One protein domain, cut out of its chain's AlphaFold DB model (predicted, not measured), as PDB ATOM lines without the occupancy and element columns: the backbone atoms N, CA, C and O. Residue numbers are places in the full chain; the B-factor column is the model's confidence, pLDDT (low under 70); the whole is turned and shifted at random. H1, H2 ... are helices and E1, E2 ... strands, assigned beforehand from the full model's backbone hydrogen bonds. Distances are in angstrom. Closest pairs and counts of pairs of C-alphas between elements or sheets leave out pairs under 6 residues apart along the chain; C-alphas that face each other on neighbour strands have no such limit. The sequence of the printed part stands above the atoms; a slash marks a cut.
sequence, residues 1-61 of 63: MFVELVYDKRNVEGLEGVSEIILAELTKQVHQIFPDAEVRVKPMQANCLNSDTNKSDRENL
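What this domain is: This is residues 1 to 61 of the 63 residues of the protein "DinI family protein" of Salmonella enterica subsp. enterica serovar Panama (UniProt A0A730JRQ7). Two parallel strands, E1 and E2, make a narrow ribbon with the long helix H2 packed over one face of it, mostly over E2, and from the end of E2 a thin tail runs away to the small helix H3 at the far end. The short helix H1 sits where E1 ends, and the tail makes much of the length. The printed part has 61 residues, with three named helices and two named strands in the order E1, H1, H2, E2, H3; the sheet's order is E1, E2, parallel, and the class is mixed, helices and strands. The whole is extended, a rod with a radius of gyration of the C-alphas of 16.7 A and spans of 52 by 23 by 11 A.

Where its parts are: Begin at C-alpha 2, at (46.896, -39.899, 14.580), where strand E1 starts; it covers residues 2 to 8 and is 19.9 A long. Helix H1 follows at once, residues 9 to 12, 5.7 A long. Find C-alpha 18 at (31.911, -51.937, 7.429); from there helix H2 runs through residues 18 to 33 over 23.3 A. Strand E2 holds residues 38 to 44 and is 19.3 A long. Helix H3, residues 55 to 61, is 10.1 A long and ends at C-alpha 61, at (19.278, -52.978, 35.761).

How they stand to each other: Look first at E1 and E2, parallel neighbours with 19 degrees between their directions. The C-alphas of Glu 4 and Arg 40 face each other at 4.5 A. N 3 and O 38 are 2.8 A apart and N 44 and O 7 are 2.7 A apart, both within hydrogen-bond range. E1, H1, H2 and E2 form a strand-helix-strand unit, two parallel neighbour strands with helices between them along the chain, and its crossover is right-handed. The closest C-alphas of H2 and E2 are those of Thr 27 and Val 39, 5.9 A apart; those of E1 and H2 are Val 3 and Val 30, at 7.8 A. H1 and H2 are close but not clearly touching, with the C-alphas of Val 12 and Val 18 closest at 7.0 A. H3 is apart from E1, H1 and H2. In H3 every O i to N i+4 pair is within hydrogen-bond range, in H2 11 of 12 are, and H1 is too short for such a pair.

The domain as a whole: The two C-alphas farthest apart are those of Pro 35 and Ser 56, at 52.6 A. The printed part has no cut. The links E1 to H1, H1 to H2 and H2 to E2 are tight, and E2 to H3, with 10 residues between, is short. The mean pLDDT of the printed part is 85.5; look for values under 70 at residues 46 to 53 and at residues 55, 58 and 61.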
ATOM      1  N   MET A   1      51.216 -37.909  13.814       90.44
ATOM      2  CA  MET A   1      49.849 -37.478  14.198       90.44
ATOM      3  C   MET A   1      48.929 -38.672  14.018       90.44
ATOM      4  O   MET A   1      49.216 -39.459  13.128       90.44
ATOM      5  N   PHE A   2      47.879 -38.841  14.824       90.50
ATOM      6  CA  PHE A   2      46.896 -39.899  14.580       90.50
ATOM      7  C   PHE A   2      45.480 -39.327  14.515       90.50
ATOM      8  O   PHE A   2      45.189 -38.320  15.161       90.50
ATOM      9  N   VAL A   3      44.626 -39.965  13.719       93.50
ATOM     10  CA  VAL A   3      43.205 -39.652  13.565       93.50
ATOM     11  C   VAL A   3      42.426 -40.921  13.877       93.50
ATOM     12  O   VAL A   3      42.627 -41.949  13.236       93.50
ATOM     13  N   GLU A   4      41.547 -40.860  14.872       94.88
ATOM     14  CA  GLU A   4      40.686 -41.981  15.243       94.88
ATOM     15  C   GLU A   4      39.221 -41.596  15.062       94.88
ATOM     16  O   GLU A   4      38.752 -40.614  15.641       94.88
ATOM     17  N   LEU A   5      38.494 -42.378  14.265       94.06
ATOM     18  CA  LEU A   5      37.049 -42.253  14.146       94.06
ATOM     19  C   LEU A   5      36.368 -43.231  15.098       94.06
ATOM     20  O   LEU A   5      36.472 -44.449  14.949       94.06
ATOM     21  N   VAL A   6      35.614 -42.676  16.039       92.12
ATOM     22  CA  VAL A   6      34.712 -43.428  16.906       92.12
ATOM     23  C   VAL A   6      33.298 -43.305  16.347       92.12
ATOM     24  O   VAL A   6      32.786 -42.196  16.216       92.12
ATOM     25  N   TYR A   7      32.669 -44.428  16.001       88.81
ATOM     26  CA  TYR A   7      31.332 -44.441  15.394       88.81
ATOM     27  C   TYR A   7      30.359 -45.303  16.194       88.81
ATOM     28  O   TYR A   7      30.759 -46.282  16.817       88.81
ATOM     29  N   ASP A   8      29.068 -44.970  16.160       89.19
ATOM     30  CA  ASP A   8      28.045 -45.801  16.797       89.19
ATOM     31  C   ASP A   8      27.872 -47.113  16.022       89.19
ATOM     32  O   ASP A   8      27.468 -47.106  14.856       89.19
ATOM     33  N   LYS A   9      28.156 -48.246  16.671       86.31
ATOM     34  CA  LYS A   9      28.047 -49.578  16.057       86.31
ATOM     35  C   LYS A   9      26.643 -49.847  15.499       86.31
ATOM     36  O   LYS A   9      26.520 -50.538  14.493       86.31
ATOM     37  N   ARG A  10      25.596 -49.286  16.117       86.75
ATOM     38  CA  ARG A  10      24.193 -49.504  15.726       86.75
ATOM     39  C   ARG A  10      23.863 -48.895  14.369       86.75
ATOM     40  O   ARG A  10      22.995 -49.406  13.677       86.75
ATOM     41  N   ASN A  11      24.580 -47.849  13.958       87.50
ATOM     42  CA  ASN A  11      24.355 -47.209  12.659       87.50
ATOM     43  C   ASN A  11      24.741 -48.108  11.481       87.50
ATOM     44  O   ASN A  11      24.376 -47.824  10.344       87.50
ATOM     45  N   VAL A  12      25.515 -49.155  11.748       87.38
ATOM     46  CA  VAL A  12      26.071 -50.050  10.734       87.38
ATOM     47  C   VAL A  12      25.811 -51.518  11.067       87.38
ATOM     48  O   VAL A  12      26.444 -52.419  10.517       87.38
ATOM     49  N   GLU A  13      24.888 -51.765  11.996       85.25
ATOM     50  CA  GLU A  13      24.460 -53.108  12.356       85.25
ATOM     51  C   GLU A  13      23.840 -53.802  11.133       85.25
ATOM     52  O   GLU A  13      23.040 -53.214  10.408       85.25
ATOM     53  N   GLY A  14      24.249 -55.047  10.872       85.38
ATOM     54  CA  GLY A  14      23.821 -55.807   9.691       85.38
ATOM     55  C   GLY A  14      24.663 -55.586   8.429       85.38
ATOM     56  O   GLY A  14      24.408 -56.245   7.424       85.38
ATOM     57  N   LEU A  15      25.679 -54.716   8.470       89.06
ATOM     58  CA  LEU A  15      26.640 -54.545   7.380       89.06
ATOM     59  C   LEU A  15      27.968 -55.238   7.718       89.06
ATOM     60  O   LEU A  15      28.732 -54.778   8.570       89.06
ATOM     61  N   GLU A  16      28.254 -56.349   7.042       88.62
ATOM     62  CA  GLU A  16      29.532 -57.054   7.184       88.62
ATOM     63  C   GLU A  16      30.689 -56.238   6.582       88.62
ATOM     64  O   GLU A  16      30.543 -55.591   5.548       88.62
ATOM     65  N   GLY A  17      31.846 -56.242   7.249       88.62
ATOM     66  CA  GLY A  17      33.059 -55.568   6.762       88.62
ATOM     67  C   GLY A  17      33.028 -54.034   6.795       88.62
ATOM     68  O   GLY A  17      33.938 -53.381   6.285       88.62
ATOM     69  N   VAL A  18      32.016 -53.408   7.411       91.19
ATOM     70  CA  VAL A  18      31.911 -51.937   7.429       91.19
ATOM     71  C   VAL A  18      33.137 -51.256   8.034       91.19
ATOM     72  O   VAL A  18      33.552 -50.208   7.544       91.19
ATOM     73  N   SER A  19      33.726 -51.827   9.086       90.81
ATOM     74  CA  SER A  19      34.888 -51.230   9.749       90.81
ATOM     75  C   SER A  19      36.049 -51.023   8.772       90.81
ATOM     76  O   SER A  19      36.735 -50.008   8.840       90.81
ATOM     77  N   GLU A  20      36.234 -51.959   7.839       94.00
ATOM     78  CA  GLU A  20      37.285 -51.918   6.820       94.00
ATOM     79  C   GLU A  20      36.971 -50.873   5.749       94.00
ATOM     80  O   GLU A  20      37.857 -50.123   5.343       94.00
ATOM     81  N   ILE A  21      35.701 -50.763   5.350       94.75
ATOM     82  CA  ILE A  21      35.235 -49.746   4.397       94.75
ATOM     83  C   ILE A  21      35.441 -48.341   4.973       94.75
ATOM     84  O   ILE A  21      35.995 -47.469   4.303       94.75
ATOM     85  N   ILE A  22      35.035 -48.125   6.227       94.19
ATOM     86  CA  ILE A  22      35.210 -46.843   6.919       94.19
ATOM     87  C   ILE A  22      36.698 -46.520   7.062       94.19
ATOM     88  O   ILE A  22      37.102 -45.389   6.793       94.19
ATOM     89  N   LEU A  23      37.519 -47.498   7.458       95.81
ATOM     90  CA  LEU A  23      38.961 -47.312   7.592       95.81
ATOM     91  C   LEU A  23      39.601 -46.924   6.258       95.81
ATOM     92  O   LEU A  23      40.385 -45.977   6.228       95.81
ATOM     93  N   ALA A  24      39.261 -47.608   5.165       96.81
ATOM     94  CA  ALA A  24      39.808 -47.318   3.843       96.81
ATOM     95  C   ALA A  24      39.461 -45.896   3.378       96.81
ATOM     96  O   ALA A  24      40.333 -45.172   2.893       96.81
ATOM     97  N   GLU A  25      38.210 -45.475   3.569       96.50
ATOM     98  CA  GLU A  25      37.758 -44.152   3.141       96.50
ATOM     99  C   GLU A  25      38.380 -43.044   4.003       96.50
ATOM    100  O   GLU A  25      38.965 -42.090   3.488       96.50
ATOM    101  N   LEU A  26      38.367 -43.219   5.327       96.31
ATOM    102  CA  LEU A  26      39.000 -42.276   6.245       96.31
ATOM    103  C   LEU A  26      40.503 -42.154   5.973       96.31
ATOM    104  O   LEU A  26      41.034 -41.047   5.967       96.31
ATOM    105  N   THR A  27      41.181 -43.270   5.693       97.06
ATOM    106  CA  THR A  27      42.607 -43.279   5.335       97.06
ATOM    107  C   THR A  27      42.857 -42.449   4.084       97.06
ATOM    108  O   THR A  27      43.739 -41.592   4.079       97.06
ATOM    109  N   LYS A  28      42.035 -42.631   3.047       97.31
ATOM    110  CA  LYS A  28      42.142 -41.873   1.800       97.31
ATOM    111  C   LYS A  28      41.978 -40.367   2.025       97.31
ATOM    112  O   LYS A  28      42.798 -39.601   1.525       97.31
ATOM    113  N   GLN A  29      40.963 -39.936   2.776       97.00
ATOM    114  CA  GLN A  29      40.746 -38.508   3.061       97.00
ATOM    115  C   GLN A  29      41.848 -37.910   3.934       97.00
ATOM    116  O   GLN A  29      42.320 -36.805   3.671       97.00
ATOM    117  N   VAL A  30      42.274 -38.632   4.972       96.69
ATOM    118  CA  VAL A  30      43.289 -38.137   5.903       96.69
ATOM    119  C   VAL A  30      44.641 -38.029   5.209       96.69
ATOM    120  O   VAL A  30      45.279 -36.987   5.321       96.69
ATOM    121  N   HIS A  31      45.065 -39.039   4.445       97.31
ATOM    122  CA  HIS A  31      46.371 -39.031   3.773       97.31
ATOM    123  C   HIS A  31      46.476 -38.019   2.630       97.31
ATOM    124  O   HIS A  31      47.586 -37.614   2.294       97.31
ATOM    125  N   GLN A  32      45.353 -37.540   2.081       96.94
ATOM    126  CA  GLN A  32      45.361 -36.409   1.145       96.94
ATOM    127  C   GLN A  32      45.857 -35.103   1.784       96.94
ATOM    128  O   GLN A  32      46.414 -34.262   1.082       96.94
ATOM    129  N   ILE A  33      45.654 -34.926   3.091       96.69
ATOM    130  CA  ILE A  33      46.009 -33.699   3.824       96.69
ATOM    131  C   ILE A  33      47.231 -33.941   4.724       96.69
ATOM    132  O   ILE A  33      48.103 -33.084   4.853       96.69
ATOM    133  N   PHE A  34      47.304 -35.123   5.329       95.62
ATOM    134  CA  PHE A  34      48.310 -35.543   6.296       95.62
ATOM    135  C   PHE A  34      48.847 -36.933   5.910       95.62
ATOM    136  O   PHE A  34      48.381 -37.938   6.452       95.62
ATOM    137  N   PRO A  35      49.810 -37.017   4.975       94.31
ATOM    138  CA  PRO A  35      50.265 -38.288   4.398       94.31
ATOM    139  C   PRO A  35      50.853 -39.259   5.432       94.31
ATOM    140  O   PRO A  35      50.705 -40.466   5.289       94.31
ATOM    141  N   ASP A  36      51.457 -38.743   6.503       94.88
ATOM    142  CA  ASP A  36      52.099 -39.545   7.553       94.88
ATOM    143  C   ASP A  36      51.204 -39.777   8.785       94.88
ATOM    144  O   ASP A  36      51.685 -40.153   9.860       94.88
ATOM    145  N   ALA A  37      49.904 -39.476   8.697       95.56
ATOM    146  CA  ALA A  37      48.999 -39.669   9.823       95.56
ATOM    147  C   ALA A  37      48.596 -41.141   9.981       95.56
ATOM    148  O   ALA A  37      48.242 -41.823   9.022       95.56
ATOM    149  N   GLU A  38      48.589 -41.621  11.220       95.31
ATOM    150  CA  GLU A  38      48.065 -42.944  11.543       95.31
ATOM    151  C   GLU A  38      46.538 -42.877  11.679       95.31
ATOM    152  O   GLU A  38      46.022 -42.056  12.439       95.31
ATOM    153  N   VAL A  39      45.807 -43.727  10.955       96.31
ATOM    154  CA  VAL A  39      44.338 -43.712  10.929       96.31
ATOM    155  C   VAL A  39      43.782 -44.951  11.612       96.31
ATOM    156  O   VAL A  39      44.199 -46.074  11.332       96.31
ATOM    157  N   ARG A  40      42.832 -44.744  12.522       94.50
ATOM    158  CA  ARG A  40      42.182 -45.800  13.299       94.50
ATOM    159  C   ARG A  40      40.673 -45.621  13.268       94.50
ATOM    160  O   ARG A  40      40.166 -44.505  13.169       94.50
ATOM    161  N   VAL A  41      39.949 -46.724  13.387       93.44
ATOM    162  CA  VAL A  41      38.490 -46.703  13.492       93.44
ATOM    163  C   VAL A  41      38.082 -47.636  14.621       93.44
ATOM    164  O   VAL A  41      38.554 -48.771  14.699       93.44
ATOM    165  N   LYS A  42      37.208 -47.157  15.507       91.81
ATOM    166  CA  LYS A  42      36.721 -47.914  16.657       91.81
ATOM    167  C   LYS A  42      35.193 -47.852  16.740       91.81
ATOM    168  O   LYS A  42      34.637 -46.756  16.817       91.81
ATOM    169  N   PRO A  43      34.496 -48.999  16.789       89.88
ATOM    170  CA  PRO A  43      33.079 -49.001  17.109       89.88
ATOM    171  C   PRO A  43      32.879 -48.620  18.577       89.88
ATOM    172  O   PRO A  43      33.522 -49.161  19.480       89.88
ATOM    173  N   MET A  44      31.935 -47.724  18.819       87.06
ATOM    174  CA  MET A  44      31.379 -47.432  20.126       87.06
ATOM    175  C   MET A  44      29.976 -48.016  20.178       87.06
ATOM    176  O   MET A  44      29.096 -47.661  19.399       87.06
ATOM    177  N   GLN A  45      29.759 -48.922  21.117       70.44
ATOM    178  CA  GLN A  45      28.424 -49.152  21.637       70.44
ATOM    179  C   GLN A  45      28.290 -48.174  22.800       70.44
ATOM    180  O   GLN A  45      29.124 -48.193  23.706       70.44
ATOM    181  N   ALA A  46      27.316 -47.260  22.744       66.19
ATOM    182  CA  ALA A  46      27.000 -46.415  23.894       66.19
ATOM    183  C   ALA A  46      26.863 -47.294  25.149       66.19
ATOM    184  O   ALA A  46      26.431 -48.442  25.019       66.19
ATOM    185  N   ASN A  47      27.214 -46.784  26.337       65.00
ATOM    186  CA  ASN A  47      27.059 -47.525  27.594       65.00
ATOM    187  C   ASN A  47      25.618 -48.047  27.692       65.00
ATOM    188  O   ASN A  47      24.687 -47.279  27.936       65.00
ATOM    189  N   CYS A  48      25.430 -49.336  27.432       58.41
ATOM    190  CA  CYS A  48      24.121 -49.953  27.340       58.41
ATOM    191  C   CYS A  48      24.200 -51.341  27.958       58.41
ATOM    192  O   CYS A  48      25.095 -52.126  27.641       58.41
ATOM    193  N   LEU A  49      23.266 -51.621  28.861       63.59
ATOM    194  CA  LEU A  49      23.091 -52.934  29.457       63.59
ATOM    195  C   LEU A  49      22.261 -53.779  28.488       63.59
ATOM    196  O   LEU A  49      21.036 -53.643  28.407       63.59
ATOM    197  N   ASN A  50      22.953 -54.620  27.721       58.78
ATOM    198  CA  ASN A  50      22.328 -55.659  26.916       58.78
ATOM    199  C   ASN A  50      22.151 -56.902  27.794       58.78
ATOM    200  O   ASN A  50      23.130 -57.570  28.118       58.78
ATOM    201  N   SER A  51      20.904 -57.202  28.150       62.84
ATOM    202  CA  SER A  51      20.525 -58.416  28.873       62.84
ATOM    203  C   SER A  51      19.376 -59.097  28.136       62.84
ATOM    204  O   SER A  51      18.417 -58.422  27.760       62.84
ATOM    205  N   ASP A  52      19.426 -60.423  27.999       65.38
ATOM    206  CA  ASP A  52      18.320 -61.269  27.504       65.38
ATOM    207  C   ASP A  52      17.157 -61.390  28.513       65.38
ATOM    208  O   ASP A  52      16.358 -62.327  28.483       65.38
ATOM    209  N   THR A  53      17.079 -60.464  29.468       65.81
ATOM    210  CA  THR A  53      16.144 -60.519  30.582       65.81
ATOM    211  C   THR A  53      14.834 -59.809  30.244       65.81
ATOM    212  O   THR A  53      14.760 -58.955  29.356       65.81
ATOM    213  N   ASN A  54      13.751 -60.199  30.927       70.25
ATOM    214  CA  ASN A  54      12.428 -59.634  30.663       70.25
ATOM    215  C   ASN A  54      12.386 -58.125  30.984       70.25
ATOM    216  O   ASN A  54      13.261 -57.584  31.663       70.25
ATOM    217  N   LYS A  55      11.330 -57.448  30.515       68.69
ATOM    218  CA  LYS A  55      11.158 -55.993  30.655       68.69
ATOM    219  C   LYS A  55      11.404 -55.495  32.092       68.69
ATOM    220  O   LYS A  55      12.175 -54.552  32.243       68.69
ATOM    221  N   SER A  56      10.847 -56.193  33.091       73.75
ATOM    222  CA  SER A  56      10.938 -55.895  34.531       73.75
ATOM    223  C   SER A  56      12.343 -56.046  35.117       73.75
ATOM    224  O   SER A  56      12.728 -55.324  36.033       73.75
ATOM    225  N   ASP A  57      13.138 -56.957  34.576       72.56
ATOM    226  CA  ASP A  57      14.526 -57.149  34.989       72.56
ATOM    227  C   ASP A  57      15.435 -56.067  34.373       72.56
ATOM    228  O   ASP A  57      16.304 -55.497  35.035       72.56
ATOM    229  N   ARG A  58      15.165 -55.697  33.113       68.88
ATOM    230  CA  ARG A  58      15.906 -54.651  32.392       68.88
ATOM    231  C   ARG A  58      15.692 -53.256  32.986       68.88
ATOM    232  O   ARG A  58      16.608 -52.436  32.961       68.88
ATOM    233  N   GLU A  59      14.499 -52.972  33.502       72.62
ATOM    234  CA  GLU A  59      14.181 -51.708  34.184       72.62
ATOM    235  C   GLU A  59      14.817 -51.604  35.582       72.62
ATOM    236  O   GLU A  59      15.216 -50.507  35.963       72.62
ATOM    237  N   ASN A  60      15.029 -52.722  36.291       70.00
ATOM    238  CA  ASN A  60      15.846 -52.747  37.514       70.00
ATOM    239  C   ASN A  60      17.342 -52.549  37.225       70.00
ATOM    240  O   ASN A  60      18.017 -51.860  37.983       70.00
ATOM    241  N   LEU A  61      17.863 -53.114  36.130       67.69
ATOM    242  CA  LEU A  61      19.278 -52.978  35.761       67.69
ATOM    243  C   LEU A  61      19.688 -51.546  35.370       67.69
ATOM    244  O   LEU A  61      20.857 -51.201  35.488       67.69
TER     245      LEU A  61